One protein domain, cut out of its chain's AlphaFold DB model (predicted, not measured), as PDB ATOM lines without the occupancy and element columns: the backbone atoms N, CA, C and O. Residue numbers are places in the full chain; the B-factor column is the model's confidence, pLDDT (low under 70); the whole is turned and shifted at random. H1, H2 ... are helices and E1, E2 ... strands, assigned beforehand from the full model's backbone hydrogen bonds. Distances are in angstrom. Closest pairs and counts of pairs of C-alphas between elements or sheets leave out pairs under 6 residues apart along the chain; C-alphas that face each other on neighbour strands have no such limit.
ATOM      1  N   ASN A  93     254.754 198.259 271.828       60.44
ATOM      2  CA  ASN A  93     253.952 199.374 271.308       60.44
ATOM      3  C   ASN A  93     252.435 199.208 271.565       60.44
ATOM      4  O   ASN A  93     251.589 199.695 270.813       60.44
ATOM      5  N   ILE A  94     252.083 198.497 272.638       61.44
ATOM      6  CA  ILE A  94     250.695 198.257 273.019       61.44
ATOM      7  C   ILE A  94     250.212 199.484 273.799       61.44
ATOM      8  O   ILE A  94     250.581 199.710 274.953       61.44
ATOM      9  N   ASN A  95     249.429 200.315 273.112       65.88
ATOM     10  CA  ASN A  95     248.843 201.558 273.613       65.88
ATOM     11  C   ASN A  95     247.699 201.308 274.631       65.88
ATOM     12  O   ASN A  95     247.377 200.175 274.983       65.88
ATOM     13  N   LYS A  96     247.037 202.386 275.085       74.12
ATOM     14  CA  LYS A  96     245.901 202.348 276.034       74.12
ATOM     15  C   LYS A  96     244.660 201.581 275.536       74.12
ATOM     16  O   LYS A  96     243.690 201.496 276.283       74.12
ATOM     17  N   ASN A  97     244.659 201.064 274.309       83.69
ATOM     18  CA  ASN A  97     243.504 200.401 273.711       83.69
ATOM     19  C   ASN A  97     243.526 198.880 273.853       83.69
ATOM     20  O   ASN A  97     242.583 198.223 273.415       83.69
ATOM     21  N   PHE A  98     244.589 198.320 274.425       86.94
ATOM     22  CA  PHE A  98     244.630 196.907 274.749       86.94
ATOM     23  C   PHE A  98     244.018 196.649 276.115       86.94
ATOM     24  O   PHE A  98     244.306 197.335 277.100       86.94
ATOM     25  N   THR A  99     243.197 195.617 276.163       87.44
ATOM     26  CA  THR A  99     242.625 195.096 277.383       87.44
ATOM     27  C   THR A  99     243.067 193.658 277.572       87.44
ATOM     28  O   THR A  99     243.236 192.899 276.621       87.44
ATOM     29  N   PHE A 100     243.258 193.270 278.824       89.31
ATOM     30  CA  PHE A 100     243.482 191.879 279.169       89.31
ATOM     31  C   PHE A 100     242.660 191.559 280.395       89.31
ATOM     32  O   PHE A 100     242.624 192.335 281.348       89.31
ATOM     33  N   TYR A 101     241.969 190.436 280.357       90.06
ATOM     34  CA  TYR A 101     241.143 189.980 281.455       90.06
ATOM     35  C   TYR A 101     241.330 188.491 281.649       90.06
ATOM     36  O   TYR A 101     241.663 187.760 280.718       90.06
ATOM     37  N   GLY A 102     241.080 188.039 282.863       90.69
ATOM     38  CA  GLY A 102     241.084 186.630 283.171       90.69
ATOM     39  C   GLY A 102     240.452 186.348 284.514       90.69
ATOM     40  O   GLY A 102     240.330 187.214 285.387       90.69
ATOM     41  N   ASN A 103     240.047 185.101 284.666       92.44
ATOM     42  CA  ASN A 103     239.605 184.566 285.934       92.44
ATOM     43  C   ASN A 103     240.080 183.120 286.048       92.44
ATOM     44  O   ASN A 103     240.086 182.386 285.060       92.44
ATOM     45  N   PHE A 104     240.486 182.719 287.243       95.06
ATOM     46  CA  PHE A 104     240.723 181.337 287.608       95.06
ATOM     47  C   PHE A 104     239.987 181.037 288.908       95.06
ATOM     48  O   PHE A 104     240.170 181.740 289.899       95.06
ATOM     49  N   VAL A 105     239.213 179.959 288.922       96.56
ATOM     50  CA  VAL A 105     238.531 179.440 290.104       96.56
ATOM     51  C   VAL A 105     238.973 178.008 290.325       96.56
ATOM     52  O   VAL A 105     238.782 177.169 289.451       96.56
ATOM     53  N   GLY A 106     239.527 177.713 291.495       97.38
ATOM     54  CA  GLY A 106     239.817 176.362 291.961       97.38
ATOM     55  C   GLY A 106     238.797 175.905 292.997       97.38
ATOM     56  O   GLY A 106     238.369 176.694 293.837       97.38
ATOM     57  N   GLN A 107     238.428 174.630 292.949       97.19
ATOM     58  CA  GLN A 107     237.498 173.971 293.862       97.19
ATOM     59  C   GLN A 107     238.177 172.752 294.467       97.19
ATOM     60  O   GLN A 107     238.625 171.858 293.743       97.19
ATOM     61  N   GLN A 108     238.245 172.720 295.793       96.56
ATOM     62  CA  GLN A 108     238.875 171.638 296.531       96.56
ATOM     63  C   GLN A 108     238.005 171.184 297.688       96.56
ATOM     64  O   GLN A 108     237.495 171.991 298.462       96.56
ATOM     65  N   ASN A 109     237.873 169.874 297.839       93.75
ATOM     66  CA  ASN A 109     237.249 169.274 299.006       93.75
ATOM     67  C   ASN A 109     237.943 167.950 299.318       93.75
ATOM     68  O   ASN A 109     238.177 167.159 298.408       93.75
ATOM     69  N   SER A 110     238.263 167.708 300.584       88.12
ATOM     70  CA  SER A 110     238.826 166.439 301.064       88.12
ATOM     71  C   SER A 110     237.791 165.553 301.761       88.12
ATOM     72  O   SER A 110     238.130 164.456 302.197       88.12
ATOM     73  N   HIS A 111     236.550 166.026 301.902       83.31
ATOM     74  CA  HIS A 111     235.453 165.249 302.465       83.31
ATOM     75  C   HIS A 111     234.796 164.416 301.367       83.31
ATOM     76  O   HIS A 111     234.597 164.888 300.243       83.31
ATOM     77  N   GLY A 112     234.480 163.166 301.701       77.81
ATOM     78  CA  GLY A 112     233.766 162.274 300.803       77.81
ATOM     79  C   GLY A 112     232.256 162.429 300.951       77.81
ATOM     80  O   GLY A 112     231.740 162.324 302.062       77.81
ATOM     81  N   ASN A 113     231.558 162.658 299.843       78.88
ATOM     82  CA  ASN A 113     230.100 162.699 299.772       78.88
ATOM     83  C   ASN A 113     229.624 162.423 298.334       78.88
ATOM     84  O   ASN A 113     230.401 162.584 297.390       78.88
ATOM     85  N   ASN A 114     228.366 162.004 298.157       76.88
ATOM     86  CA  ASN A 114     227.741 161.677 296.864       76.88
ATOM     87  C   ASN A 114     228.670 160.856 295.947       76.88
ATOM     88  O   ASN A 114     228.949 161.236 294.816       76.88
ATOM     89  N   GLN A 115     229.184 159.735 296.473       83.19
ATOM     90  CA  GLN A 115     230.081 158.774 295.797       83.19
ATOM     91  C   GLN A 115     231.519 159.256 295.519       83.19
ATOM     92  O   GLN A 115     232.379 158.446 295.156       83.19
ATOM     93  N   TYR A 116     231.830 160.528 295.761       89.38
ATOM     94  CA  TYR A 116     233.183 161.066 295.648       89.38
ATOM     95  C   TYR A 116     233.918 161.023 296.988       89.38
ATOM     96  O   TYR A 116     233.321 161.142 298.051       89.38
ATOM     97  N   ARG A 117     235.240 160.860 296.936       92.31
ATOM     98  CA  ARG A 117     236.157 160.957 298.084       92.31
ATOM     99  C   ARG A 117     236.740 162.357 298.238       92.31
ATOM    100  O   ARG A 117     237.116 162.741 299.336       92.31
ATOM    101  N   SER A 118     236.853 163.084 297.131       93.50
ATOM    102  CA  SER A 118     237.391 164.438 297.085       93.50
ATOM    103  C   SER A 118     236.893 165.184 295.847       93.50
ATOM    104  O   SER A 118     236.372 164.580 294.903       93.50
ATOM    105  N   THR A 119     237.079 166.501 295.852       94.38
ATOM    106  CA  THR A 119     236.834 167.393 294.714       94.38
ATOM    107  C   THR A 119     238.140 168.082 294.336       94.38
ATOM    108  O   THR A 119     238.830 168.614 295.201       94.38
ATOM    109  N   GLU A 120     238.458 168.073 293.044       96.12
ATOM    110  CA  GLU A 120     239.610 168.727 292.419       96.12
ATOM    111  C   GLU A 120     239.161 169.291 291.068       96.12
ATOM    112  O   GLU A 120     239.326 168.659 290.021       96.12
ATOM    113  N   ALA A 121     238.544 170.466 291.079       96.75
ATOM    114  CA  ALA A 121     237.992 171.066 289.871       96.75
ATOM    115  C   ALA A 121     238.462 172.509 289.697       96.75
ATOM    116  O   ALA A 121     238.904 173.155 290.647       96.75
ATOM    117  N   TYR A 122     238.396 173.014 288.471       97.00
ATOM    118  CA  TYR A 122     238.704 174.402 288.174       97.00
ATOM    119  C   TYR A 122     237.916 174.933 286.979       97.00
ATOM    120  O   TYR A 122     237.513 174.184 286.089       97.00
ATOM    121  N   GLY A 123     237.733 176.244 286.957       95.38
ATOM    122  CA  GLY A 123     237.214 177.007 285.832       95.38
ATOM    123  C   GLY A 123     238.175 178.145 285.535       95.38
ATOM    124  O   GLY A 123     238.763 178.711 286.454       95.38
ATOM    125  N   MET A 124     238.377 178.479 284.267       94.56
ATOM    126  CA  MET A 124     239.195 179.626 283.897       94.56
ATOM    127  C   MET A 124     238.757 180.266 282.591       94.56
ATOM    128  O   MET A 124     238.215 179.587 281.718       94.56
ATOM    129  N   TYR A 125     239.091 181.543 282.438       93.06
ATOM    130  CA  TYR A 125     239.233 182.148 281.125       93.06
ATOM    131  C   TYR A 125     240.401 183.129 281.071       93.06
ATOM    132  O   TYR A 125     240.829 183.676 282.091       93.06
ATOM    133  N   ILE A 126     240.862 183.388 279.851       92.94
ATOM    134  CA  ILE A 126     241.708 184.529 279.500       92.94
ATOM    135  C   ILE A 126     241.112 185.240 278.289       92.94
ATOM    136  O   ILE A 126     240.559 184.592 277.403       92.94
ATOM    137  N   GLU A 127     241.219 186.564 278.254       92.00
ATOM    138  CA  GLU A 127     240.675 187.385 277.177       92.00
ATOM    139  C   GLU A 127     241.549 188.614 276.898       92.00
ATOM    140  O   GLU A 127     241.410 189.638 277.580       92.00
ATOM    141  N   PRO A 128     242.463 188.537 275.915       91.75
ATOM    142  CA  PRO A 128     243.019 189.718 275.271       91.75
ATOM    143  C   PRO A 128     241.990 190.389 274.354       91.75
ATOM    144  O   PRO A 128     241.277 189.723 273.600       91.75
ATOM    145  N   GLY A 129     241.974 191.718 274.368       91.00
ATOM    146  CA  GLY A 129     241.171 192.535 273.469       91.00
ATOM    147  C   GLY A 129     241.910 193.789 273.019       91.00
ATOM    148  O   GLY A 129     242.838 194.261 273.677       91.00
ATOM    149  N   TYR A 130     241.513 194.337 271.876       90.50
ATOM    150  CA  TYR A 130     242.101 195.549 271.322       90.50
ATOM    151  C   TYR A 130     241.055 196.418 270.631       90.50
ATOM    152  O   TYR A 130     240.276 195.939 269.808       90.50
ATOM    153  N   THR A 131     241.066 197.715 270.936       91.19
ATOM    154  CA  THR A 131     240.213 198.711 270.277       91.19
ATOM    155  C   THR A 131     241.004 199.538 269.267       91.19
ATOM    156  O   THR A 131     241.968 200.231 269.597       91.19
ATOM    157  N   PHE A 132     240.552 199.570 268.020       91.50
ATOM    158  CA  PHE A 132     241.110 200.447 266.993       91.50
ATOM    159  C   PHE A 132     240.490 201.847 267.099       91.50
ATOM    160  O   PHE A 132     239.708 202.268 266.251       91.50
ATOM    161  N   SER A 133     240.849 202.584 268.154       89.19
ATOM    162  CA  SER A 133     240.255 203.890 268.500       89.19
ATOM    163  C   SER A 133     240.376 204.967 267.416       89.19
ATOM    164  O   SER A 133     239.632 205.942 267.446       89.19
ATOM    165  N   ASN A 134     241.332 204.813 266.498       90.31
ATOM    166  CA  ASN A 134     241.633 205.790 265.449       90.31
ATOM    167  C   ASN A 134     240.822 205.558 264.165       90.31
ATOM    168  O   ASN A 134     240.895 206.368 263.246       90.31
ATOM    169  N   LEU A 135     240.083 204.450 264.077       93.75
ATOM    170  CA  LEU A 135     239.188 204.177 262.959       93.75
ATOM    171  C   LEU A 135     237.805 204.753 263.259       93.75
ATOM    172  O   LEU A 135     237.363 204.764 264.406       93.75
ATOM    173  N   SER A 136     237.096 205.185 262.218       93.56
ATOM    174  CA  SER A 136     235.777 205.819 262.341       93.56
ATOM    175  C   SER A 136     234.740 204.928 263.032       93.56
ATOM    176  O   SER A 136     233.950 205.424 263.825       93.56
ATOM    177  N   TRP A 137     234.789 203.617 262.785       93.69
ATOM    178  CA  TRP A 137     233.898 202.615 263.388       93.69
ATOM    179  C   TRP A 137     234.370 202.108 264.759       93.69
ATOM    180  O   TRP A 137     233.684 201.301 265.383       93.69
ATOM    181  N   LYS A 138     235.559 202.531 265.214       94.12
ATOM    182  CA  LYS A 138     236.175 202.147 266.496       94.12
ATOM    183  C   LYS A 138     236.034 200.648 266.834       94.12
ATOM    184  O   LYS A 138     235.596 200.332 267.941       94.12
ATOM    185  N   PRO A 139     236.369 199.718 265.917       94.88
ATOM    186  CA  PRO A 139     236.136 198.307 266.165       94.88
ATOM    187  C   PRO A 139     236.935 197.842 267.385       94.88
ATOM    188  O   PRO A 139     238.092 198.227 267.578       94.88
ATOM    189  N   HIS A 140     236.305 197.015 268.202       93.25
ATOM    190  CA  HIS A 140     236.902 196.294 269.308       93.25
ATOM    191  C   HIS A 140     236.872 194.810 268.972       93.25
ATOM    192  O   HIS A 140     235.824 194.275 268.623       93.25
ATOM    193  N   ILE A 141     238.035 194.174 269.050       93.56
ATOM    194  CA  ILE A 141     238.191 192.744 268.810       93.56
ATOM    195  C   ILE A 141     238.664 192.120 270.106       93.56
ATOM    196  O   ILE A 141     239.624 192.620 270.699       93.56
ATOM    197  N   PHE A 142     238.054 191.016 270.513       92.19
ATOM    198  CA  PHE A 142     238.605 190.193 271.574       92.19
ATOM    199  C   PHE A 142     238.511 188.713 271.239       92.19
ATOM    200  O   PHE A 142     237.709 188.264 270.422       92.19
ATOM    201  N   TYR A 143     239.381 187.956 271.890       93.81
ATOM    202  CA  TYR A 143     239.364 186.508 271.857       93.81
ATOM    203  C   TYR A 143     239.334 186.007 273.287       93.81
ATOM    204  O   TYR A 143     240.179 186.407 274.085       93.81
ATOM    205  N   ARG A 144     238.395 185.122 273.610       92.62
ATOM    206  CA  ARG A 144     238.313 184.479 274.917       92.62
ATOM    207  C   ARG A 144     238.522 182.978 274.778       92.62
ATOM    208  O   ARG A 144     237.836 182.300 274.018       92.62
ATOM    209  N   TYR A 145     239.446 182.459 275.578       94.62
ATOM    210  CA  TYR A 145     239.578 181.028 275.823       94.62
ATOM    211  C   TYR A 145     238.997 180.710 277.191       94.62
ATOM    212  O   TYR A 145     239.498 181.231 278.187       94.62
ATOM    213  N   THR A 146     237.998 179.832 277.240       93.75
ATOM    214  CA  THR A 146     237.363 179.387 278.485       93.75
ATOM    215  C   THR A 146     237.508 177.882 278.651       93.75
ATOM    216  O   THR A 146     237.377 177.112 277.695       93.75
ATOM    217  N   ARG A 147     237.751 177.439 279.887       94.81
ATOM    218  CA  ARG A 147     237.856 176.022 280.232       94.81
ATOM    219  C   ARG A 147     237.258 175.733 281.602       94.81
ATOM    220  O   ARG A 147     237.706 176.286 282.601       94.81
ATOM    221  N   PHE A 148     236.330 174.786 281.647       95.12
ATOM    222  CA  PHE A 148     235.762 174.215 282.863       95.12
ATOM    223  C   PHE A 148     236.169 172.752 282.967       95.12
ATOM    224  O   PHE A 148     235.864 171.959 282.075       95.12
ATOM    225  N   SER A 149     236.864 172.373 284.036       96.69
ATOM    226  CA  SER A 149     237.348 171.008 284.226       96.69
ATOM    227  C   SER A 149     236.208 169.983 284.219       96.69
ATOM    228  O   SER A 149     235.047 170.293 284.495       96.69
ATOM    229  N   GLY A 150     236.549 168.743 283.876       95.06
ATOM    230  CA  GLY A 150     235.605 167.640 283.744       95.06
ATOM    231  C   GLY A 150     236.169 166.338 284.287       95.06
ATOM    232  O   GLY A 150     237.385 166.132 284.311       95.06
ATOM    233  N   ASN A 151     235.288 165.419 284.670       92.12
ATOM    234  CA  ASN A 151     235.678 164.033 284.899       92.12
ATOM    235  C   ASN A 151     236.166 163.392 283.593       92.12
ATOM    236  O   ASN A 151     235.562 163.559 282.544       92.12
ATOM    237  N   LYS A 152     237.266 162.632 283.636       92.50
ATOM    238  CA  LYS A 152     237.686 161.783 282.503       92.50
ATOM    239  C   LYS A 152     237.042 160.400 282.561       92.50
ATOM    240  O   LYS A 152     236.757 159.804 281.524       92.50
ATOM    241  N   ASN A 153     236.840 159.899 283.777       88.38
ATOM    242  CA  ASN A 153     236.182 158.637 284.080       88.38
ATOM    243  C   ASN A 153     234.892 158.954 284.852       88.38
ATOM    244  O   ASN A 153     235.009 159.544 285.929       88.38
ATOM    245  N   PRO A 154     233.702 158.584 284.346       82.94
ATOM    246  CA  PRO A 154     232.439 158.846 285.036       82.94
ATOM    247  C   PRO A 154     232.342 158.107 286.381       82.94
ATOM    248  O   PRO A 154     231.683 158.590 287.289       82.94
ATOM    249  N   ASN A 155     233.080 157.004 286.544       86.81
ATOM    250  CA  ASN A 155     233.130 156.208 287.774       86.81
ATOM    251  C   ASN A 155     234.354 156.550 288.648       86.81
ATOM    252  O   ASN A 155     234.804 155.740 289.458       86.81
ATOM    253  N   GLY A 156     234.986 157.704 288.412       87.62
ATOM    254  CA  GLY A 156     236.126 158.156 289.202       87.62
ATOM    255  C   GLY A 156     235.711 158.546 290.621       87.62
ATOM    256  O   GLY A 156     234.656 159.128 290.826       87.62
ATOM    257  N   THR A 157     236.576 158.289 291.602       91.81
ATOM    258  CA  THR A 157     236.326 158.645 293.012       91.81
ATOM    259  C   THR A 157     236.694 160.089 293.358       91.81
ATOM    260  O   THR A 157     236.456 160.523 294.479       91.81
ATOM    261  N   VAL A 158     237.275 160.839 292.422       93.44
ATOM    262  CA  VAL A 158     237.613 162.258 292.591       93.44
ATOM    263  C   VAL A 158     236.779 163.061 291.609       93.44
ATOM    264  O   VAL A 158     236.899 162.850 290.399       93.44
ATOM    265  N   LYS A 159     235.972 163.990 292.120       93.50
ATOM    266  CA  LYS A 159     235.153 164.884 291.307       93.50
ATOM    267  C   LYS A 159     236.027 165.955 290.669       93.50
ATOM    268  O   LYS A 159     236.542 166.834 291.353       93.50
ATOM    269  N   ARG A 160     236.168 165.894 289.348       95.31
ATOM    270  CA  ARG A 160     236.879 166.890 288.528       95.31
ATOM    271  C   ARG A 160     235.962 167.725 287.650       95.31
ATOM    272  O   ARG A 160     236.430 168.648 286.991       95.31
ATOM    273  N   SER A 161     234.672 167.421 287.635       93.88
ATOM    274  CA  SER A 161     233.652 168.267 287.023       93.88
ATOM    275  C   SER A 161     233.515 169.566 287.816       93.88
ATOM    276  O   SER A 161     233.273 169.539 289.029       93.88
ATOM    277  N   TYR A 162     233.698 170.693 287.131       94.31
ATOM    278  CA  TYR A 162     233.505 172.025 287.693       94.31
ATOM    279  C   TYR A 162     232.064 172.227 288.144       94.31
ATOM    280  O   TYR A 162     231.142 171.864 287.418       94.31
ATOM    281  N   ASP A 163     231.887 172.807 289.324       92.00
ATOM    282  CA  ASP A 163     230.591 173.193 289.864       92.00
ATOM    283  C   ASP A 163     230.340 174.696 289.625       92.00
ATOM    284  O   ASP A 163     231.077 175.517 290.174       92.00
ATOM    285  N   PRO A 164     229.303 175.116 288.883       87.44
ATOM    286  CA  PRO A 164     229.000 176.532 288.663       87.44
ATOM    287  C   PRO A 164     228.331 177.189 289.888       87.44
ATOM    288  O   PRO A 164     227.381 177.954 289.765       87.44
ATOM    289  N   PHE A 165     228.777 176.872 291.104       85.69
ATOM    290  CA  PHE A 165     228.366 177.569 292.321       85.69
ATOM    291  C   PHE A 165     229.027 178.950 292.435       85.69
ATOM    292  O   PHE A 165     228.370 179.918 292.810       85.69
ATOM    293  N   PHE A 166     230.309 179.049 292.071       88.12
ATOM    294  CA  PHE A 166     231.015 180.319 291.903       88.12
ATOM    295  C   PHE A 166     231.455 180.456 290.451       88.12
ATOM    296  O   PHE A 166     231.899 179.489 289.835       88.12
ATOM    297  N   LEU A 167     231.269 181.637 289.880       81.88
ATOM    298  CA  LEU A 167     231.250 181.842 288.435       81.88
ATOM    299  C   LEU A 167     232.459 182.651 288.012       81.88
ATOM    300  O   LEU A 167     232.838 183.599 288.698       81.88
ATOM    301  N   ILE A 168     233.051 182.297 286.875       77.00
ATOM    302  CA  ILE A 168     234.289 182.935 286.432       77.00
ATOM    303  C   ILE A 168     234.057 184.337 285.837       77.00
ATOM    304  O   ILE A 168     234.941 185.185 285.933       77.00
ATOM    305  N   ASP A 169     232.878 184.646 285.290       67.00
ATOM    306  CA  ASP A 169     232.657 185.885 284.518       67.00
ATOM    307  C   ASP A 169     232.475 187.174 285.326       67.00
ATOM    308  O   ASP A 169     232.782 188.259 284.827       67.00
ATOM    309  N   GLY A 170     232.036 187.094 286.584       63.28
ATOM    310  CA  GLY A 170     231.742 188.290 287.382       63.28
ATOM    311  C   GLY A 170     230.773 189.262 286.679       63.28
ATOM    312  O   GLY A 170     229.909 188.852 285.912       63.28
ATOM    313  N   LYS A 171     230.908 190.577 286.930       57.50
ATOM    314  CA  LYS A 171     230.085 191.649 286.312       57.50
ATOM    315  C   LYS A 171     230.621 192.082 284.934       57.50
ATOM    316  O   LYS A 171     230.621 193.271 284.609       57.50
ATOM    317  N   ARG A 172     231.165 191.155 284.144       67.44
ATOM    318  CA  ARG A 172     231.657 191.462 282.801       67.44
ATOM    319  C   ARG A 172     230.528 191.267 281.791       67.44
ATOM    320  O   ARG A 172     230.222 190.150 281.398       67.44
ATOM    321  N   TYR A 173     229.908 192.372 281.394       54.53
ATOM    322  CA  TYR A 173     228.898 192.394 280.336       54.53
ATOM    323  C   TYR A 173     229.594 192.373 278.972       54.53
ATOM    324  O   TYR A 173     229.803 193.410 278.352       54.53
ATOM    325  N   THR A 174     230.038 191.190 278.561       62.16
ATOM    326  CA  THR A 174     230.394 190.886 277.170       62.16
ATOM    327  C   THR A 174     229.356 189.922 276.620       62.16
ATOM    328  O   THR A 174     228.816 189.115 277.385       62.16
ATOM    329  N   TYR A 175     229.119 189.959 275.310       61.81
ATOM    330  CA  TYR A 175     228.408 188.874 274.636       61.81
ATOM    331  C   TYR A 175     229.084 187.542 274.957       61.81
ATOM    332  O   TYR A 175     230.306 187.482 275.114       61.81
ATOM    333  N   GLY A 176     228.278 186.511 275.202       54.97
ATOM    334  CA  GLY A 176     228.794 185.193 275.559       54.97
ATOM    335  C   GLY A 176     229.496 185.112 276.914       54.97
ATOM    336  O   GLY A 176     230.323 184.226 277.100       54.97
ATOM    337  N   GLY A 177     229.235 186.062 277.824       64.38
ATOM    338  CA  GLY A 177     229.827 186.113 279.159       64.38
ATOM    339  C   GLY A 177     229.517 184.862 279.981       64.38
ATOM    340  O   GLY A 177     230.126 183.814 279.813       64.38
ATOM    341  N   TYR A 178     228.559 184.982 280.898       60.47
ATOM    342  CA  TYR A 178     228.222 183.890 281.811       60.47
ATOM    343  C   TYR A 178     227.615 182.655 281.113       60.47
ATOM    344  O   TYR A 178     227.746 181.528 281.595       60.47
ATOM    345  N   TRP A 179     226.991 182.875 279.956       69.25
ATOM    346  CA  TRP A 179     226.433 181.847 279.086       69.25
ATOM    347  C   TRP A 179     227.116 181.957 277.717       69.25
ATOM    348  O   TRP A 179     227.030 183.014 277.096       69.25
ATOM    349  N   PRO A 180     227.868 180.935 277.284       70.62
ATOM    350  CA  PRO A 180     228.743 181.044 276.120       70.62
ATOM    351  C   PRO A 180     227.996 180.822 274.798       70.62
ATOM    352  O   PRO A 180     227.907 179.695 274.314       70.62
ATOM    353  N   GLY A 181     227.510 181.905 274.198       70.06
ATOM    354  CA  GLY A 181     226.641 181.871 273.019       70.06
ATOM    355  C   GLY A 181     225.164 181.881 273.405       70.06
ATOM    356  O   GLY A 181     224.818 181.691 274.574       70.06
ATOM    357  N   GLU A 182     224.308 182.110 272.420       73.94
ATOM    358  CA  GLU A 182     222.870 182.294 272.596       73.94
ATOM    359  C   GLU A 182     222.088 180.973 272.568       73.94
ATOM    360  O   GLU A 182     221.087 180.807 273.259       73.94
ATOM    361  N   ILE A 183     222.539 179.993 271.787       74.00
ATOM    362  CA  ILE A 183     221.810 178.745 271.557       74.00
ATOM    363  C   ILE A 183     222.455 177.604 272.340       74.00
ATOM    364  O   ILE A 183     221.888 177.087 273.308       74.00
ATOM    365  N   VAL A 184     223.641 177.152 271.929       74.06
ATOM    366  CA  VAL A 184     224.179 175.884 272.445       74.06
ATOM    367  C   VAL A 184     224.696 176.056 273.868       74.06
ATOM    368  O   VAL A 184     224.401 175.224 274.728       74.06
ATOM    369  N   GLY A 185     225.448 177.124 274.135       66.44
ATOM    370  CA  GLY A 185     226.003 177.379 275.464       66.44
ATOM    371  C   GLY A 185     224.978 177.758 276.521       66.44
ATOM    372  O   GLY A 185     225.239 177.544 277.703       66.44
ATOM    373  N   MET A 186     223.824 178.282 276.107       67.88
ATOM    374  CA  MET A 186     222.751 178.658 277.023       67.88
ATOM    375  C   MET A 186     221.818 177.487 277.347       67.88
ATOM    376  O   MET A 186     221.395 177.343 278.495       67.88
ATOM    377  N   TYR A 187     221.524 176.624 276.367       71.00
ATOM    378  CA  TYR A 187     220.440 175.644 276.501       71.00
ATOM    379  C   TYR A 187     220.866 174.176 276.458       71.00
ATOM    380  O   TYR A 187     220.121 173.328 276.945       71.00
ATOM    381  N   MET A 188     222.030 173.841 275.889       75.25
ATOM    382  CA  MET A 188     222.403 172.438 275.640       75.25
ATOM    383  C   MET A 188     223.550 171.918 276.503       75.25
ATOM    384  O   MET A 188     223.714 170.704 276.619       75.25
ATOM    385  N   VAL A 189     224.390 172.791 277.062       78.38
ATOM    386  CA  VAL A 189     225.580 172.353 277.802       78.38
ATOM    387  C   VAL A 189     225.681 172.998 279.175       78.38
ATOM    388  O   VAL A 189     225.452 174.189 279.354       78.38
ATOM    389  N   GLY A 190     226.077 172.198 280.163       81.06
ATOM    390  CA  GLY A 190     226.483 172.713 281.465       81.06
ATOM    391  C   GLY A 190     227.871 173.357 281.407       81.06
ATOM    392  O   GLY A 190     228.722 172.971 280.606       81.06
ATOM    393  N   LEU A 191     228.135 174.295 282.321       88.31
ATOM    394  CA  LEU A 191     229.442 174.945 282.503       88.31
ATOM    395  C   LEU A 191     230.450 174.012 283.207       88.31
ATOM    396  O   LEU A 191     230.977 174.320 284.273       88.31
ATOM    397  N   SER A 192     230.662 172.819 282.654       92.06
ATOM    398  CA  SER A 192     231.507 171.768 283.220       92.06
ATOM    399  C   SER A 192     231.939 170.788 282.134       92.06
ATOM    400  O   SER A 192     231.183 170.525 281.202       92.06
ATOM    401  N   ASN A 193     233.157 170.245 282.232       94.19
ATOM    402  CA  ASN A 193     233.756 169.405 281.186       94.19
ATOM    403  C   ASN A 193     233.769 170.072 279.793       94.19
ATOM    404  O   ASN A 193     233.650 169.399 278.768       94.19
ATOM    405  N   LEU A 194     233.927 171.395 279.760       93.81
ATOM    406  CA  LEU A 194     233.671 172.229 278.590       93.81
ATOM    407  C   LEU A 194     234.877 173.119 278.287       93.81
ATOM    408  O   LEU A 194     235.486 173.705 279.182       93.81
ATOM    409  N   GLN A 195     235.212 173.223 277.009       95.38
ATOM    410  CA  GLN A 195     236.170 174.170 276.463       95.38
ATOM    411  C   GLN A 195     235.473 175.030 275.416       95.38
ATOM    412  O   GLN A 195     234.686 174.516 274.618       95.38
ATOM    413  N   ILE A 196     235.801 176.319 275.408       93.62
ATOM    414  CA  ILE A 196     235.156 177.313 274.557       93.62
ATOM    415  C   ILE A 196     236.226 178.200 273.946       93.62
ATOM    416  O   ILE A 196     237.079 178.737 274.658       93.62
ATOM    417  N   GLN A 197     236.175 178.323 272.627       95.25
ATOM    418  CA  GLN A 197     236.856 179.379 271.894       95.25
ATOM    419  C   GLN A 197     235.810 180.410 271.513       95.25
ATOM    420  O   GLN A 197     234.822 180.048 270.876       95.25
ATOM    421  N   GLN A 198     236.033 181.659 271.886       93.62
ATOM    422  CA  GLN A 198     235.143 182.761 271.571       93.62
ATOM    423  C   GLN A 198     235.927 183.854 270.850       93.62
ATOM    424  O   GLN A 198     237.023 184.223 271.278       93.62
ATOM    425  N   PHE A 199     235.368 184.360 269.758       94.69
ATOM    426  CA  PHE A 199     235.921 185.474 269.009       94.69
ATOM    427  C   PHE A 199     234.829 186.493 268.721       94.69
ATOM    428  O   PHE A 199     233.815 186.162 268.108       94.69
ATOM    429  N   ASP A 200     235.080 187.733 269.109       93.25
ATOM    430  CA  ASP A 200     234.089 188.794 269.048       93.25
ATOM    431  C   ASP A 200     234.670 190.007 268.347       93.25
ATOM    432  O   ASP A 200     235.790 190.447 268.630       93.25
ATOM    433  N   ILE A 201     233.863 190.577 267.462       95.19
ATOM    434  CA  ILE A 201     234.112 191.877 266.860       95.19
ATOM    435  C   ILE A 201     232.887 192.736 267.119       95.19
ATOM    436  O   ILE A 201     231.800 192.422 266.645       95.19
ATOM    437  N   THR A 202     233.079 193.858 267.805       95.00
ATOM    438  CA  THR A 202     232.049 194.892 267.951       95.00
ATOM    439  C   THR A 202     232.520 196.201 267.344       95.00
ATOM    440  O   THR A 202     233.704 196.523 267.425       95.00
ATOM    441  N   ALA A 203     231.621 196.994 266.783       95.75
ATOM    442  CA  ALA A 203     231.930 198.302 266.221       95.75
ATOM    443  C   ALA A 203     230.836 199.314 266.558       95.75
ATOM    444  O   ALA A 203     229.663 198.964 266.649       95.75
ATOM    445  N   VAL A 204     231.231 200.577 266.694       95.56
ATOM    446  CA  VAL A 204     230.326 201.707 266.911       95.56
ATOM    447  C   VAL A 204     230.450 202.626 265.696       95.56
ATOM    448  O   VAL A 204     231.337 203.489 265.677       95.56
ATOM    449  N   PRO A 205     229.659 202.405 264.626       94.75
ATOM    450  CA  PRO A 205     229.666 203.290 263.469       94.75
ATOM    451  C   PRO A 205     229.333 204.736 263.878       94.75
ATOM    452  O   PRO A 205     228.512 204.948 264.769       94.75
ATOM    453  N   PRO A 206     229.915 205.749 263.211       93.62
ATOM    454  CA  PRO A 206     229.641 207.162 263.481       93.62
ATOM    455  C   PRO A 206     228.338 207.604 262.793       93.62
ATOM    456  O   PRO A 206     228.315 208.584 262.048       93.62
ATOM    457  N   ILE A 207     227.281 206.809 262.952       91.94
ATOM    458  CA  ILE A 207     225.972 207.025 262.343       91.94
ATOM    459  C   ILE A 207     224.986 207.290 263.467       91.94
ATOM    460  O   ILE A 207     224.935 206.539 264.438       91.94
ATOM    461  N   HIS A 208     224.202 208.341 263.269       93.94
ATOM    462  CA  HIS A 208     223.196 208.812 264.198       93.94
ATOM    463  C   HIS A 208     221.847 208.870 263.482       93.94
ATOM    464  O   HIS A 208     221.771 209.420 262.379       93.94
ATOM    465  N   PHE A 209     220.801 208.276 264.056       92.81
ATOM    466  CA  PHE A 209     219.501 208.118 263.391       92.81
ATOM    467  C   PHE A 209     218.478 209.167 263.826       92.81
ATOM    468  O   PHE A 209     217.752 209.690 262.981       92.81
ATOM    469  N   PHE A 210     218.415 209.482 265.121       93.69
ATOM    470  CA  PHE A 210     217.385 210.348 265.699       93.69
ATOM    471  C   PHE A 210     217.964 211.542 266.463       93.69
ATOM    472  O   PHE A 210     217.413 212.641 266.374       93.69
ATOM    473  N   THR A 211     219.067 211.369 267.193       92.12
ATOM    474  CA  THR A 211     219.702 212.446 267.973       92.12
ATOM    475  C   THR A 211     221.206 212.464 267.729       92.12
ATOM    476  O   THR A 211     221.766 211.496 267.244       92.12
ATOM    477  N   LYS A 212     221.893 213.565 268.053       90.69
ATOM    478  CA  LYS A 212     223.361 213.637 267.902       90.69
ATOM    479  C   LYS A 212     224.125 212.760 268.899       90.69
ATOM    480  O   LYS A 212     225.314 212.536 268.700       90.69
ATOM    481  N   ASP A 213     223.450 212.334 269.962       90.38
ATOM    482  CA  ASP A 213     224.038 211.589 271.073       90.38
ATOM    483  C   ASP A 213     223.606 210.117 271.074       90.38
ATOM    484  O   ASP A 213     224.064 209.344 271.918       90.38
ATOM    485  N   ASP A 214     222.746 209.714 270.132       94.69
ATOM    486  CA  ASP A 214     222.383 208.314 269.972       94.69
ATOM    487  C   ASP A 214     223.599 207.482 269.529       94.69
ATOM    488  O   ASP A 214     224.622 207.990 269.060       94.69
ATOM    489  N   SER A 215     223.530 206.172 269.721       95.12
ATOM    490  CA  SER A 215     224.614 205.284 269.313       95.12
ATOM    491  C   SER A 215     224.086 203.931 268.887       95.12
ATOM    492  O   SER A 215     223.174 203.382 269.498       95.12
ATOM    493  N   LEU A 216     224.702 203.377 267.847       95.31
ATOM    494  CA  LEU A 216     224.510 201.999 267.423       95.31
ATOM    495  C   LEU A 216     225.806 201.230 267.677       95.31
ATOM    496  O   LEU A 216     226.866 201.649 267.220       95.31
ATOM    497  N   THR A 217     225.718 200.099 268.365       94.81
ATOM    498  CA  THR A 217     226.789 199.106 268.473       94.81
ATOM    499  C   THR A 217     226.384 197.873 267.683       94.81
ATOM    500  O   THR A 217     225.318 197.307 267.907       94.81
ATOM    501  N   LEU A 218     227.233 197.456 266.752       95.56
ATOM    502  CA  LEU A 218     227.063 196.236 265.966       95.56
ATOM    503  C   LEU A 218     228.067 195.191 266.432       95.56
ATOM    504  O   LEU A 218     229.209 195.546 266.723       95.56
ATOM    505  N   GLY A 219     227.665 193.926 266.465       94.69
ATOM    506  CA  GLY A 219     228.505 192.820 266.910       94.69
ATOM    507  C   GLY A 219     228.382 191.586 266.025       94.69
ATOM    508  O   GLY A 219     227.319 191.303 265.473       94.69
ATOM    509  N   VAL A 220     229.499 190.875 265.883       95.56
ATOM    510  CA  VAL A 220     229.570 189.507 265.365       95.56
ATOM    511  C   VAL A 220     230.346 188.679 266.377       95.56
ATOM    512  O   VAL A 220     231.452 189.059 266.773       95.56
ATOM    513  N   HIS A 221     229.779 187.545 266.763       93.19
ATOM    514  CA  HIS A 221     230.278 186.700 267.838       93.19
ATOM    515  C   HIS A 221     230.384 185.275 267.321       93.19
ATOM    516  O   HIS A 221     229.438 184.747 266.746       93.19
ATOM    517  N   PHE A 222     231.540 184.653 267.488       94.75
ATOM    518  CA  PHE A 222     231.765 183.271 267.098       94.75
ATOM    519  C   PHE A 222     232.124 182.439 268.316       94.75
ATOM    520  O   PHE A 222     233.037 182.795 269.061       94.75
ATOM    521  N   TYR A 223     231.487 181.279 268.443       94.19
ATOM    522  CA  TYR A 223     231.772 180.314 269.493       94.19
ATOM    523  C   TYR A 223     232.088 178.945 268.900       94.19
ATOM    524  O   TYR A 223     231.378 178.438 268.035       94.19
ATOM    525  N   ASN A 224     233.128 178.299 269.418       95.38
ATOM    526  CA  ASN A 224     233.377 176.874 269.233       95.38
ATOM    527  C   ASN A 224     233.353 176.189 270.594       95.38
ATOM    528  O   ASN A 224     234.203 176.458 271.447       95.38
ATOM    529  N   LEU A 225     232.394 175.285 270.780       94.75
ATOM    530  CA  LEU A 225     232.214 174.542 272.018       94.75
ATOM    531  C   LEU A 225     232.701 173.106 271.828       94.75
ATOM    532  O   LEU A 225     232.403 172.443 270.826       94.75
ATOM    533  N   SER A 226     233.450 172.606 272.807       95.56
ATOM    534  CA  SER A 226     233.986 171.245 272.802       95.56
ATOM    535  C   SER A 226     234.017 170.634 274.201       95.56
ATOM    536  O   SER A 226     234.362 171.302 275.172       95.56
ATOM    537  N   LEU A 227     233.735 169.335 274.315       94.44
ATOM    538  CA  LEU A 227     233.972 168.589 275.547       94.44
ATOM    539  C   LEU A 227     235.474 168.414 275.771       94.44
ATOM    540  O   LEU A 227     236.216 168.066 274.851       94.44
ATOM    541  N   ILE A 228     235.933 168.552 277.011       95.94
ATOM    542  CA  ILE A 228     237.327 168.230 277.356       95.94
ATOM    543  C   ILE A 228     237.509 166.710 277.401       95.94
ATOM    544  O   ILE A 228     238.494 166.168 276.893       95.94
ATOM    545  N   HIS A 229     236.549 166.011 278.001       95.12
ATOM    546  CA  HIS A 229     236.568 164.567 278.173       95.12
ATOM    547  C   HIS A 229     235.222 163.953 277.770       95.12
ATOM    548  O   HIS A 229     234.350 163.774 278.623       95.12
ATOM    549  N   PRO A 230     235.049 163.551 276.496       93.56
ATOM    550  CA  PRO A 230     233.838 162.867 276.047       93.56
ATOM    551  C   PRO A 230     233.503 161.635 276.897       93.56
ATOM    552  O   PRO A 230     232.345 161.394 277.218       93.56
ATOM    553  N   THR A 231     234.516 160.886 277.340       92.25
ATOM    554  CA  THR A 231     234.321 159.703 278.191       92.25
ATOM    555  C   THR A 231     233.690 160.020 279.541       92.25
ATOM    556  O   THR A 231     232.902 159.222 280.037       92.25
ATOM    557  N   GLY A 232     233.980 161.187 280.118       88.75
ATOM    558  CA  GLY A 232     233.336 161.650 281.346       88.75
ATOM    559  C   GLY A 232     231.868 162.011 281.184       88.75
ATOM    560  O   GLY A 232     231.123 161.942 282.151       88.75
ATOM    561  N   ALA A 233     231.454 162.354 279.964       86.62
ATOM    562  CA  ALA A 233     230.060 162.587 279.599       86.62
ATOM    563  C   ALA A 233     229.363 161.300 279.103       86.62
ATOM    564  O   ALA A 233     228.312 161.363 278.476       86.62
ATOM    565  N   GLY A 234     229.965 160.124 279.332       87.12
ATOM    566  CA  GLY A 234     229.387 158.827 278.965       87.12
ATOM    567  C   GLY A 234     229.650 158.377 277.524       87.12
ATOM    568  O   GLY A 234     229.180 157.315 277.115       87.12
ATOM    569  N   PHE A 235     230.427 159.125 276.734       89.44
ATOM    570  CA  PHE A 235     230.770 158.709 275.373       89.44
ATOM    571  C   PHE A 235     231.870 157.640 275.343       89.44
ATOM    572  O   PHE A 235     232.736 157.554 276.211       89.44
ATOM    573  N   LYS A 236     231.889 156.823 274.283       90.62
ATOM    574  CA  LYS A 236     232.957 155.831 274.076       90.62
ATOM    575  C   LYS A 236     234.309 156.522 273.875       90.62
ATOM    576  O   LYS A 236     234.381 157.608 273.293       90.62
ATOM    577  N   ARG A 237     235.396 155.866 274.293       90.81
ATOM    578  CA  ARG A 237     236.766 156.321 274.010       90.81
ATOM    579  C   ARG A 237     236.954 156.527 272.502       90.81
ATOM    580  O   ARG A 237     236.518 155.695 271.715       90.81
ATOM    581  N   GLY A 238     237.594 157.632 272.119       90.19
ATOM    582  CA  GLY A 238     237.782 158.012 270.713       90.19
ATOM    583  C   GLY A 238     236.596 158.755 270.088       90.19
ATOM    584  O   GLY A 238     236.655 159.096 268.912       90.19
ATOM    585  N   SER A 239     235.532 159.034 270.851       93.19
ATOM    586  CA  SER A 239     234.470 159.935 270.389       93.19
ATOM    587  C   SER A 239     235.011 161.342 270.134       93.19
ATOM    588  O   SER A 239     235.947 161.784 270.800       93.19
ATOM    589  N   SER A 240     234.386 162.048 269.187       94.06
ATOM    590  CA  SER A 240     234.676 163.462 268.935       94.06
ATOM    591  C   SER A 240     234.492 164.299 270.205       94.06
ATOM    592  O   SER A 240     233.720 163.941 271.093       94.06
ATOM    593  N   HIS A 241     235.205 165.417 270.268       95.12
ATOM    594  CA  HIS A 241     235.069 166.428 271.312       95.12
ATOM    595  C   HIS A 241     234.134 167.564 270.887       95.12
ATOM    596  O   HIS A 241     233.599 168.261 271.739       95.12
ATOM    597  N   HIS A 242     233.930 167.750 269.583       95.12
ATOM    598  CA  HIS A 242     233.258 168.920 269.036       95.12
ATOM    599  C   HIS A 242     231.747 168.892 269.297       95.12
ATOM    600  O   HIS A 242     231.045 167.984 268.831       95.12
ATOM    601  N   ILE A 243     231.270 169.904 270.026       92.88
ATOM    602  CA  ILE A 243     229.861 170.100 270.366       92.88
ATOM    603  C   ILE A 243     229.201 170.967 269.305       92.88
ATOM    604  O   ILE A 243     228.261 170.498 268.681       92.88
ATOM    605  N   SER A 244     229.678 172.188 269.073       93.94
ATOM    606  CA  SER A 244     229.069 173.096 268.097       93.94
ATOM    607  C   SER A 244     230.030 174.180 267.626       93.94
ATOM    608  O   SER A 244     231.041 174.469 268.274       93.94
ATOM    609  N   ASN A 245     229.688 174.769 266.483       95.00
ATOM    610  CA  ASN A 245     230.082 176.127 266.130       95.00
ATOM    611  C   ASN A 245     228.833 177.003 266.147       95.00
ATOM    612  O   ASN A 245     227.774 176.541 265.729       95.00
ATOM    613  N   GLU A 246     228.957 178.246 266.569       93.62
ATOM    614  CA  GLU A 246     227.849 179.191 266.629       93.62
ATOM    615  C   GLU A 246     228.317 180.560 266.154       93.62
ATOM    616  O   GLU A 246     229.454 180.953 266.426       93.62
ATOM    617  N   ILE A 247     227.472 181.232 265.375       94.75
ATOM    618  CA  ILE A 247     227.696 182.595 264.902       94.75
ATOM    619  C   ILE A 247     226.480 183.416 265.296       94.75
ATOM    620  O   ILE A 247     225.378 183.138 264.815       94.75
ATOM    621  N   ASP A 248     226.719 184.459 266.079       93.31
ATOM    622  CA  ASP A 248     225.702 185.401 266.512       93.31
ATOM    623  C   ASP A 248     225.997 186.798 265.978       93.31
ATOM    624  O   ASP A 248     227.144 187.190 265.749       93.31
ATOM    625  N   PHE A 249     224.930 187.563 265.802       94.19
ATOM    626  CA  PHE A 249     224.935 188.947 265.373       94.19
ATOM    627  C   PHE A 249     224.150 189.766 266.380       94.19
ATOM    628  O   PHE A 249     223.033 189.394 266.742       94.19
ATOM    629  N   SER A 250     224.701 190.904 266.782       92.94
ATOM    630  CA  SER A 250     224.034 191.832 267.686       92.94
ATOM    631  C   SER A 250     223.913 193.224 267.077       92.94
ATOM    632  O   SER A 250     224.802 193.704 266.368       92.94
ATOM    633  N   GLY A 251     222.832 193.911 267.416       94.19
ATOM    634  CA  GLY A 251     222.651 195.336 267.196       94.19
ATOM    635  C   GLY A 251     222.060 195.969 268.446       94.19
ATOM    636  O   GLY A 251     220.920 195.686 268.787       94.19
ATOM    637  N   GLU A 252     222.813 196.832 269.114       93.50
ATOM    638  CA  GLU A 252     222.355 197.600 270.272       93.50
ATOM    639  C   GLU A 252     222.271 199.073 269.907       93.50
ATOM    640  O   GLU A 252     223.279 199.708 269.600       93.50
ATOM    641  N   TYR A 253     221.073 199.626 269.959       95.06
ATOM    642  CA  TYR A 253     220.813 201.029 269.723       95.06
ATOM    643  C   TYR A 253     220.441 201.721 271.034       95.06
ATOM    644  O   TYR A 253     219.456 201.363 271.674       95.06
ATOM    645  N   ASN A 254     221.208 202.731 271.428       95.12
ATOM    646  CA  ASN A 254     220.881 203.604 272.550       95.12
ATOM    647  C   ASN A 254     220.426 204.946 271.989       95.12
ATOM    648  O   ASN A 254     221.214 205.631 271.339       95.12
ATOM    649  N   LEU A 255     219.169 205.309 272.235       94.62
ATOM    650  CA  LEU A 255     218.620 206.603 271.831       94.62
ATOM    651  C   LEU A 255     219.024 207.702 272.823       94.62
ATOM    652  O   LEU A 255     219.391 208.804 272.419       94.62
ATOM    653  N   ASP A 256     218.929 207.384 274.114       90.88
ATOM    654  CA  ASP A 256     219.268 208.241 275.248       90.88
ATOM    655  C   ASP A 256     219.585 207.382 276.491       90.88
ATOM    656  O   ASP A 256     219.655 206.155 276.410       90.88
ATOM    657  N   GLU A 257     219.798 208.013 277.651       87.31
ATOM    658  CA  GLU A 257     220.133 207.314 278.905       87.31
ATOM    659  C   GLU A 257     219.018 206.384 279.423       87.31
ATOM    660  O   GLU A 257     219.287 205.504 280.242       87.31
ATOM    661  N   ASN A 258     217.781 206.568 278.961       92.50
ATOM    662  CA  ASN A 258     216.597 205.860 279.439       92.50
ATOM    663  C   ASN A 258     215.982 204.937 278.384       92.50
ATOM    664  O   ASN A 258     215.163 204.096 278.749       92.50
ATOM    665  N   THR A 259     216.343 205.088 277.110       94.00
ATOM    666  CA  THR A 259     215.709 204.396 275.986       94.00
ATOM    667  C   THR A 259     216.743 203.671 275.134       94.00
ATOM    668  O   THR A 259     217.613 204.293 274.517       94.00
ATOM    669  N   SER A 260     216.602 202.351 275.033       94.06
ATOM    670  CA  SER A 260     217.444 201.519 274.177       94.06
ATOM    671  C   SER A 260     216.669 200.372 273.528       94.06
ATOM    672  O   SER A 260     215.579 199.981 273.951       94.06
ATOM    673  N   PHE A 261     217.233 199.857 272.446       93.44
ATOM    674  CA  PHE A 261     216.741 198.723 271.685       93.44
ATOM    675  C   PHE A 261     217.904 197.774 271.415       93.44
ATOM    676  O   PHE A 261     218.993 198.223 271.065       93.44
ATOM    677  N   SER A 262     217.671 196.473 271.522       92.06
ATOM    678  CA  SER A 262     218.664 195.461 271.175       92.06
ATOM    679  C   SER A 262     218.033 194.389 270.302       92.06
ATOM    680  O   SER A 262     216.924 193.930 270.565       92.06
ATOM    681  N   LEU A 263     218.754 193.973 269.273       92.75
ATOM    682  CA  LEU A 263     218.431 192.834 268.430       92.75
ATOM    683  C   LEU A 263     219.598 191.859 268.495       92.75
ATOM    684  O   LEU A 263     220.746 192.268 268.318       92.75
ATOM    685  N   LEU A 264     219.304 190.585 268.701       90.25
ATOM    686  CA  LEU A 264     220.287 189.519 268.634       90.25
ATOM    687  C   LEU A 264     219.746 188.383 267.775       90.25
ATOM    688  O   LEU A 264     218.583 188.012 267.884       90.25
ATOM    689  N   GLY A 265     220.581 187.839 266.899       91.06
ATOM    690  CA  GLY A 265     220.243 186.668 266.102       91.06
ATOM    691  C   GLY A 265     221.425 185.722 266.016       91.06
ATOM    692  O   GLY A 265     222.543 186.166 265.781       91.06
ATOM    693  N   GLY A 266     221.169 184.430 266.179       91.19
ATOM    694  CA  GLY A 266     222.203 183.403 266.235       91.19
ATOM    695  C   GLY A 266     221.897 182.214 265.344       91.19
ATOM    696  O   GLY A 266     220.732 181.881 265.101       91.19
ATOM    697  N   VAL A 267     222.947 181.555 264.859       93.62
ATOM    698  CA  VAL A 267     222.859 180.248 264.203       93.62
ATOM    699  C   VAL A 267     223.936 179.311 264.733       93.62
ATOM    700  O   VAL A 267     225.136 179.566 264.639       93.62
ATOM    701  N   ALA A 268     223.487 178.173 265.250       92.50
ATOM    702  CA  ALA A 268     224.323 177.105 265.758       92.50
ATOM    703  C   ALA A 268     224.352 175.927 264.787       92.50
ATOM    704  O   ALA A 268     223.317 175.468 264.300       92.50
ATOM    705  N   PHE A 269     225.544 175.385 264.570       93.38
ATOM    706  CA  PHE A 269     225.809 174.190 263.781       93.38
ATOM    707  C   PHE A 269     226.287 173.078 264.708       93.38
ATOM    708  O   PHE A 269     227.318 173.194 265.379       93.38
ATOM    709  N   SER A 270     225.542 171.979 264.745       90.56
ATOM    710  CA  SER A 270     225.831 170.851 265.621       90.56
ATOM    711  C   SER A 270     227.068 170.089 265.150       90.56
ATOM    712  O   SER A 270     227.149 169.639 264.004       90.56
ATOM    713  N   GLY A 271     227.984 169.845 266.072       90.50
ATOM    714  CA  GLY A 271     229.022 168.840 265.951       90.50
ATOM    715  C   GLY A 271     228.509 167.426 266.267       90.50
ATOM    716  O   GLY A 271     227.387 167.237 266.751       90.50
ATOM    717  N   PRO A 272     229.346 166.393 266.053       88.12
ATOM    718  CA  PRO A 272     228.958 164.996 266.268       88.12
ATOM    719  C   PRO A 272     228.526 164.665 267.705       88.12
ATOM    720  O   PRO A 272     227.801 163.690 267.918       88.12
ATOM    721  N   VAL A 273     228.999 165.434 268.694       87.19
ATOM    722  CA  VAL A 273     228.639 165.254 270.106       87.19
ATOM    723  C   VAL A 273     227.276 165.866 270.411       87.19
ATOM    724  O   VAL A 273     226.469 165.207 271.061       87.19
ATOM    725  N   ALA A 274     226.989 167.075 269.914       84.75
ATOM    726  CA  ALA A 274     225.739 167.777 270.212       84.75
ATOM    727  C   ALA A 274     224.510 166.974 269.799       84.75
ATOM    728  O   ALA A 274     223.571 166.870 270.579       84.75
ATOM    729  N   LYS A 275     224.534 166.319 268.630       79.56
ATOM    730  CA  LYS A 275     223.410 165.471 268.209       79.56
ATOM    731  C   LYS A 275     223.136 164.338 269.202       79.56
ATOM    732  O   LYS A 275     221.985 164.008 269.452       79.56
ATOM    733  N   LYS A 276     224.179 163.741 269.781       80.06
ATOM    734  CA  LYS A 276     224.013 162.666 270.767       80.06
ATOM    735  C   LYS A 276     223.551 163.187 272.126       80.06
ATOM    736  O   LYS A 276     222.747 162.515 272.755       80.06
ATOM    737  N   LEU A 277     224.036 164.357 272.550       80.50
ATOM    738  CA  LEU A 277     223.523 165.041 273.742       80.50
ATOM    739  C   LEU A 277     222.028 165.343 273.572       80.50
ATOM    740  O   LEU A 277     221.223 164.890 274.373       80.50
ATOM    741  N   ALA A 278     221.646 165.946 272.443       79.50
ATOM    742  CA  ALA A 278     220.253 166.236 272.118       79.50
ATOM    743  C   ALA A 278     219.364 164.980 272.088       79.50
ATOM    744  O   ALA A 278     218.234 165.033 272.549       79.50
ATOM    745  N   ILE A 279     219.853 163.842 271.575       75.88
ATOM    746  CA  ILE A 279     219.106 162.570 271.609       75.88
ATOM    747  C   ILE A 279     218.882 162.087 273.047       75.88
ATOM    748  O   ILE A 279     217.813 161.564 273.343       75.88
ATOM    749  N   ASN A 280     219.882 162.227 273.920       72.44
ATOM    750  CA  ASN A 280     219.773 161.794 275.313       72.44
ATOM    751  C   ASN A 280     218.790 162.661 276.114       72.44
ATOM    752  O   ASN A 280     218.107 162.132 276.989       72.44
ATOM    753  N   ASP A 281     218.711 163.953 275.790       70.75
ATOM    754  CA  ASP A 281     217.838 164.914 276.472       70.75
ATOM    755  C   ASP A 281     216.437 165.006 275.841       70.75
ATOM    756  O   ASP A 281     215.499 165.519 276.456       70.75
ATOM    757  N   ALA A 282     216.260 164.502 274.615       70.88
ATOM    758  CA  ALA A 282     214.981 164.540 273.920       70.88
ATOM    759  C   ALA A 282     213.934 163.625 274.589       70.88
ATOM    760  O   ALA A 282     214.244 162.507 275.018       70.88
ATOM    761  N   PRO A 283     212.649 164.034 274.617       73.81
ATOM    762  CA  PRO A 283     211.571 163.154 275.041       73.81
ATOM    763  C   PRO A 283     211.551 161.856 274.225       73.81
ATOM    764  O   PRO A 283     211.748 161.874 273.012       73.81
ATOM    765  N   LYS A 284     211.221 160.725 274.866       76.56
ATOM    766  CA  LYS A 284     211.268 159.376 274.256       76.56
ATOM    767  C   LYS A 284     210.446 159.201 272.966       76.56
ATOM    768  O   LYS A 284     210.652 158.224 272.255       76.56
ATOM    769  N   TYR A 285     209.502 160.101 272.684       75.12
ATOM    770  CA  TYR A 285     208.672 160.087 271.476       75.12
ATOM    771  C   TYR A 285     209.287 160.848 270.288       75.12
ATOM    772  O   TYR A 285     208.765 160.757 269.179       75.12
ATOM    773  N   VAL A 286     210.374 161.598 270.492       72.50
ATOM    774  CA  VAL A 286     211.096 162.284 269.415       72.50
ATOM    775  C   VAL A 286     212.051 161.294 268.760       72.50
ATOM    776  O   VAL A 286     212.917 160.710 269.411       72.50
ATOM    777  N   SER A 287     211.909 161.098 267.451       75.69
ATOM    778  CA  SER A 287     212.823 160.233 266.709       75.69
ATOM    779  C   SER A 287     214.196 160.906 266.576       75.69
ATOM    780  O   SER A 287     214.260 162.068 266.172       75.69
ATOM    781  N   PRO A 288     215.315 160.187 266.791       74.12
ATOM    782  CA  PRO A 288     216.666 160.713 266.558       74.12
ATOM    783  C   PRO A 288     216.891 161.292 265.152       74.12
ATOM    784  O   PRO A 288     217.766 162.137 264.947       74.12
ATOM    785  N   ASN A 289     216.098 160.847 264.172       75.25
ATOM    786  CA  ASN A 289     216.154 161.322 262.791       75.25
ATOM    787  C   ASN A 289     215.486 162.695 262.600       75.25
ATOM    788  O   ASN A 289     215.733 163.340 261.587       75.25
ATOM    789  N   GLN A 290     214.677 163.149 263.562       74.50
ATOM    790  CA  GLN A 290     214.036 164.468 263.558       74.50
ATOM    791  C   GLN A 290     214.942 165.566 264.136       74.50
ATOM    792  O   GLN A 290     214.632 166.746 263.996       74.50
ATOM    793  N   ILE A 291     216.069 165.203 264.756       76.81
ATOM    794  CA  ILE A 291     217.038 166.167 265.284       76.81
ATOM    795  C   ILE A 291     217.950 166.626 264.140       76.81
ATOM    796  O   ILE A 291     218.828 165.882 263.672       76.81
ATOM    797  N   GLY A 292     217.695 167.853 263.685       81.19
ATOM    798  CA  GLY A 292     218.489 168.559 262.684       81.19
ATOM    799  C   GLY A 292     219.891 168.919 263.182       81.19
ATOM    800  O   GLY A 292     220.218 168.758 264.356       81.19
ATOM    801  N   SER A 293     220.736 169.394 262.266       86.81
ATOM    802  CA  SER A 293     222.119 169.793 262.564       86.81
ATOM    803  C   SER A 293     222.316 171.297 262.728       86.81
ATOM    804  O   SER A 293     223.446 171.745 262.907       86.81
ATOM    805  N   THR A 294     221.241 172.072 262.614       90.00
ATOM    806  CA  THR A 294     221.283 173.529 262.652       90.00
ATOM    807  C   THR A 294     220.114 174.038 263.478       90.00
ATOM    808  O   THR A 294     218.994 173.538 263.345       90.00
ATOM    809  N   SER A 295     220.368 175.041 264.307       88.62
ATOM    810  CA  SER A 295     219.351 175.754 265.076       88.62
ATOM    811  C   SER A 295     219.599 177.247 264.951       88.62
ATOM    812  O   SER A 295     220.746 177.666 264.831       88.62
ATOM    813  N   GLY A 296     218.532 178.038 264.943       90.44
ATOM    814  CA  GLY A 296     218.622 179.489 264.876       90.44
ATOM    815  C   GLY A 296     217.684 180.135 265.881       90.44
ATOM    816  O   GLY A 296     216.666 179.545 266.245       90.44
ATOM    817  N   VAL A 297     218.038 181.337 266.311       89.50
ATOM    818  CA  VAL A 297     217.273 182.139 267.266       89.50
ATOM    819  C   VAL A 297     217.302 183.600 266.839       89.50
ATOM    820  O   VAL A 297     218.251 184.051 266.195       89.50
ATOM    821  N   LEU A 298     216.241 184.324 267.176       90.75
ATOM    822  CA  LEU A 298     216.162 185.767 267.033       90.75
ATOM    823  C   LEU A 298     215.465 186.321 268.270       90.75
ATOM    824  O   LEU A 298     214.355 185.900 268.596       90.75
ATOM    825  N   GLU A 299     216.100 187.287 268.911       86.88
ATOM    826  CA  GLU A 299     215.606 187.959 270.098       86.88
ATOM    827  C   GLU A 299     215.618 189.468 269.886       86.88
ATOM    828  O   GLU A 299     216.561 190.036 269.332       86.88
ATOM    829  N   ALA A 300     214.555 190.130 270.332       90.12
ATOM    830  CA  ALA A 300     214.429 191.574 270.261       90.12
ATOM    831  C   ALA A 300     214.003 192.113 271.622       90.12
ATOM    832  O   ALA A 300     213.030 191.649 272.218       90.12
ATOM    833  N   TYR A 301     214.719 193.130 272.081       88.38
ATOM    834  CA  TYR A 301     214.530 193.765 273.371       88.38
ATOM    835  C   TYR A 301     214.297 195.255 273.175       88.38
ATOM    836  O   TYR A 301     215.004 195.925 272.425       88.38
ATOM    837  N   PHE A 302     213.312 195.784 273.889       92.25
ATOM    838  CA  PHE A 302     213.079 197.215 273.993       92.25
ATOM    839  C   PHE A 302     213.095 197.598 275.465       92.25
ATOM    840  O   PHE A 302     212.382 196.999 276.274       92.25
ATOM    841  N   TYR A 303     213.904 198.593 275.804       89.44
ATOM    842  CA  TYR A 303     214.046 199.082 277.161       89.44
ATOM    843  C   TYR A 303     213.667 200.557 277.241       89.44
ATOM    844  O   TYR A 303     214.134 201.383 276.455       89.44
ATOM    845  N   LYS A 304     212.829 200.877 278.229       89.69
ATOM    846  CA  LYS A 304     212.486 202.245 278.603       89.69
ATOM    847  C   LYS A 304     212.398 202.363 280.119       89.69
ATOM    848  O   LYS A 304     211.544 201.724 280.732       89.69
ATOM    849  N   HIS A 305     213.262 203.181 280.712       80.50
ATOM    850  CA  HIS A 305     213.143 203.571 282.113       80.50
ATOM    851  C   HIS A 305     212.148 204.735 282.236       80.50
ATOM    852  O   HIS A 305     212.212 205.688 281.455       80.50
TER     853      HIS A 305
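This is residues 93 to 305 of the 306 residues of an uncharacterized protein of Commensalibacter intestini A911 (UniProt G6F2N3). What does the eye meet first? It meets one broad sheet of eight long strands, twisted and curved like an open trough that does not close into a barrel, since its edge strands E1 and E8 are not neighbours. The long stretch of residues 149 to 183 comes over the hollow side of the sheet, while H2, H3 and residues 282 to 293 gather about one end of the strands. What is it made of? The printed part has 213 residues with eight named strands and three named helices, in the order E1 E2 E3 H1 E4 E5 H2 E6 E7 H3 E8; the class is mostly strand, and the sheet runs E1 E2 E3 E4 E5 E6 E7 E8, antiparallel throughout. How compact is it? It is only just compact, close to loose, with a radius of gyration of the C-alphas of 20.0 A and spans of 61 by 45 by 36 A.

Where are the strands of the sheet? E1 is residues 98 to 109, 37.5 A, beginning with C-alpha 98 at (244.630, 196.907, 274.749); E2 is residues 118 to 131, 43.6 A; E3 is residues 140 to 148, 25.9 A; and E4 is residues 194 to 203, 28.9 A. E5 is residues 215 to 227, 38.4 A, beginning with C-alpha 215 at (224.614, 205.284, 269.313); E6 is residues 242 to 254, 37.0 A; and E7 is residues 259 to 270, 36.5 A. E8 is residues 294 to 304, 34.0 A, ending with C-alpha 304 at (212.486, 202.245, 278.603). Where are the helices? H1 is residues 184 to 187, 5.5 A; H2 is residues 230 to 233, 5.2 A; and H3 is residues 272 to 281, 15.1 A.

How do the strands pair? E1, E2 and E3 form a meander, each strand the antiparallel neighbour of the one before, with N 101 and O 127 at 2.9 A and N 145 and O 126 at 3.0 A. Within hydrogen-bond range are also N 144 and O 198 of E3 and E4, 2.9 A; N 199 and O 222 of the hairpin E4 and E5, 2.9 A; and N 221 and O 248 of E5 and E6, 2.8 A. In the hairpin E6 and E7, N 249 and O 265 are 2.8 A apart, and in E7 and E8, N 264 and O 299 are 2.9 A apart. How far does the sheet turn? It is twisted: from edge to edge its strands' lines turn by 72 degrees and the way across it by 77 degrees. Where do the helices sit? H3 is on the sheet at a height of 7.3 A, over none of its strands, and its closest C-alphas to E6 are those of Ala 274 and Ile 243, 4.7 A. H1 only grazes the sheet with its residues 184 to 185, and its C-alpha 184 is 6.8 A from that of Ala 268 in E7. H2 is not on the sheet and is only just apart from H3, closest 8.2 A. What do the helices' backbones show? In H3, 5 of 6 O i to N i+4 pairs are within hydrogen-bond range, and H1 and H2 are too short for such a pair.

How large is it? The two C-alphas farthest apart, those of Arg 117 and Lys 212, are 62.0 A apart, and the printed part has no cut. Which links are long? They are E3 to H1 with 35 residues, H3 to E8 with 12 and E4 to E5 with 11; in the first, residues 158 to 159 pair parallel with residues 118 to 119 of E2. Where is confidence low? The mean pLDDT of the printed part is 87.5, and residues 93 to 95, 169 to 179 and 185 to 186 are under 70.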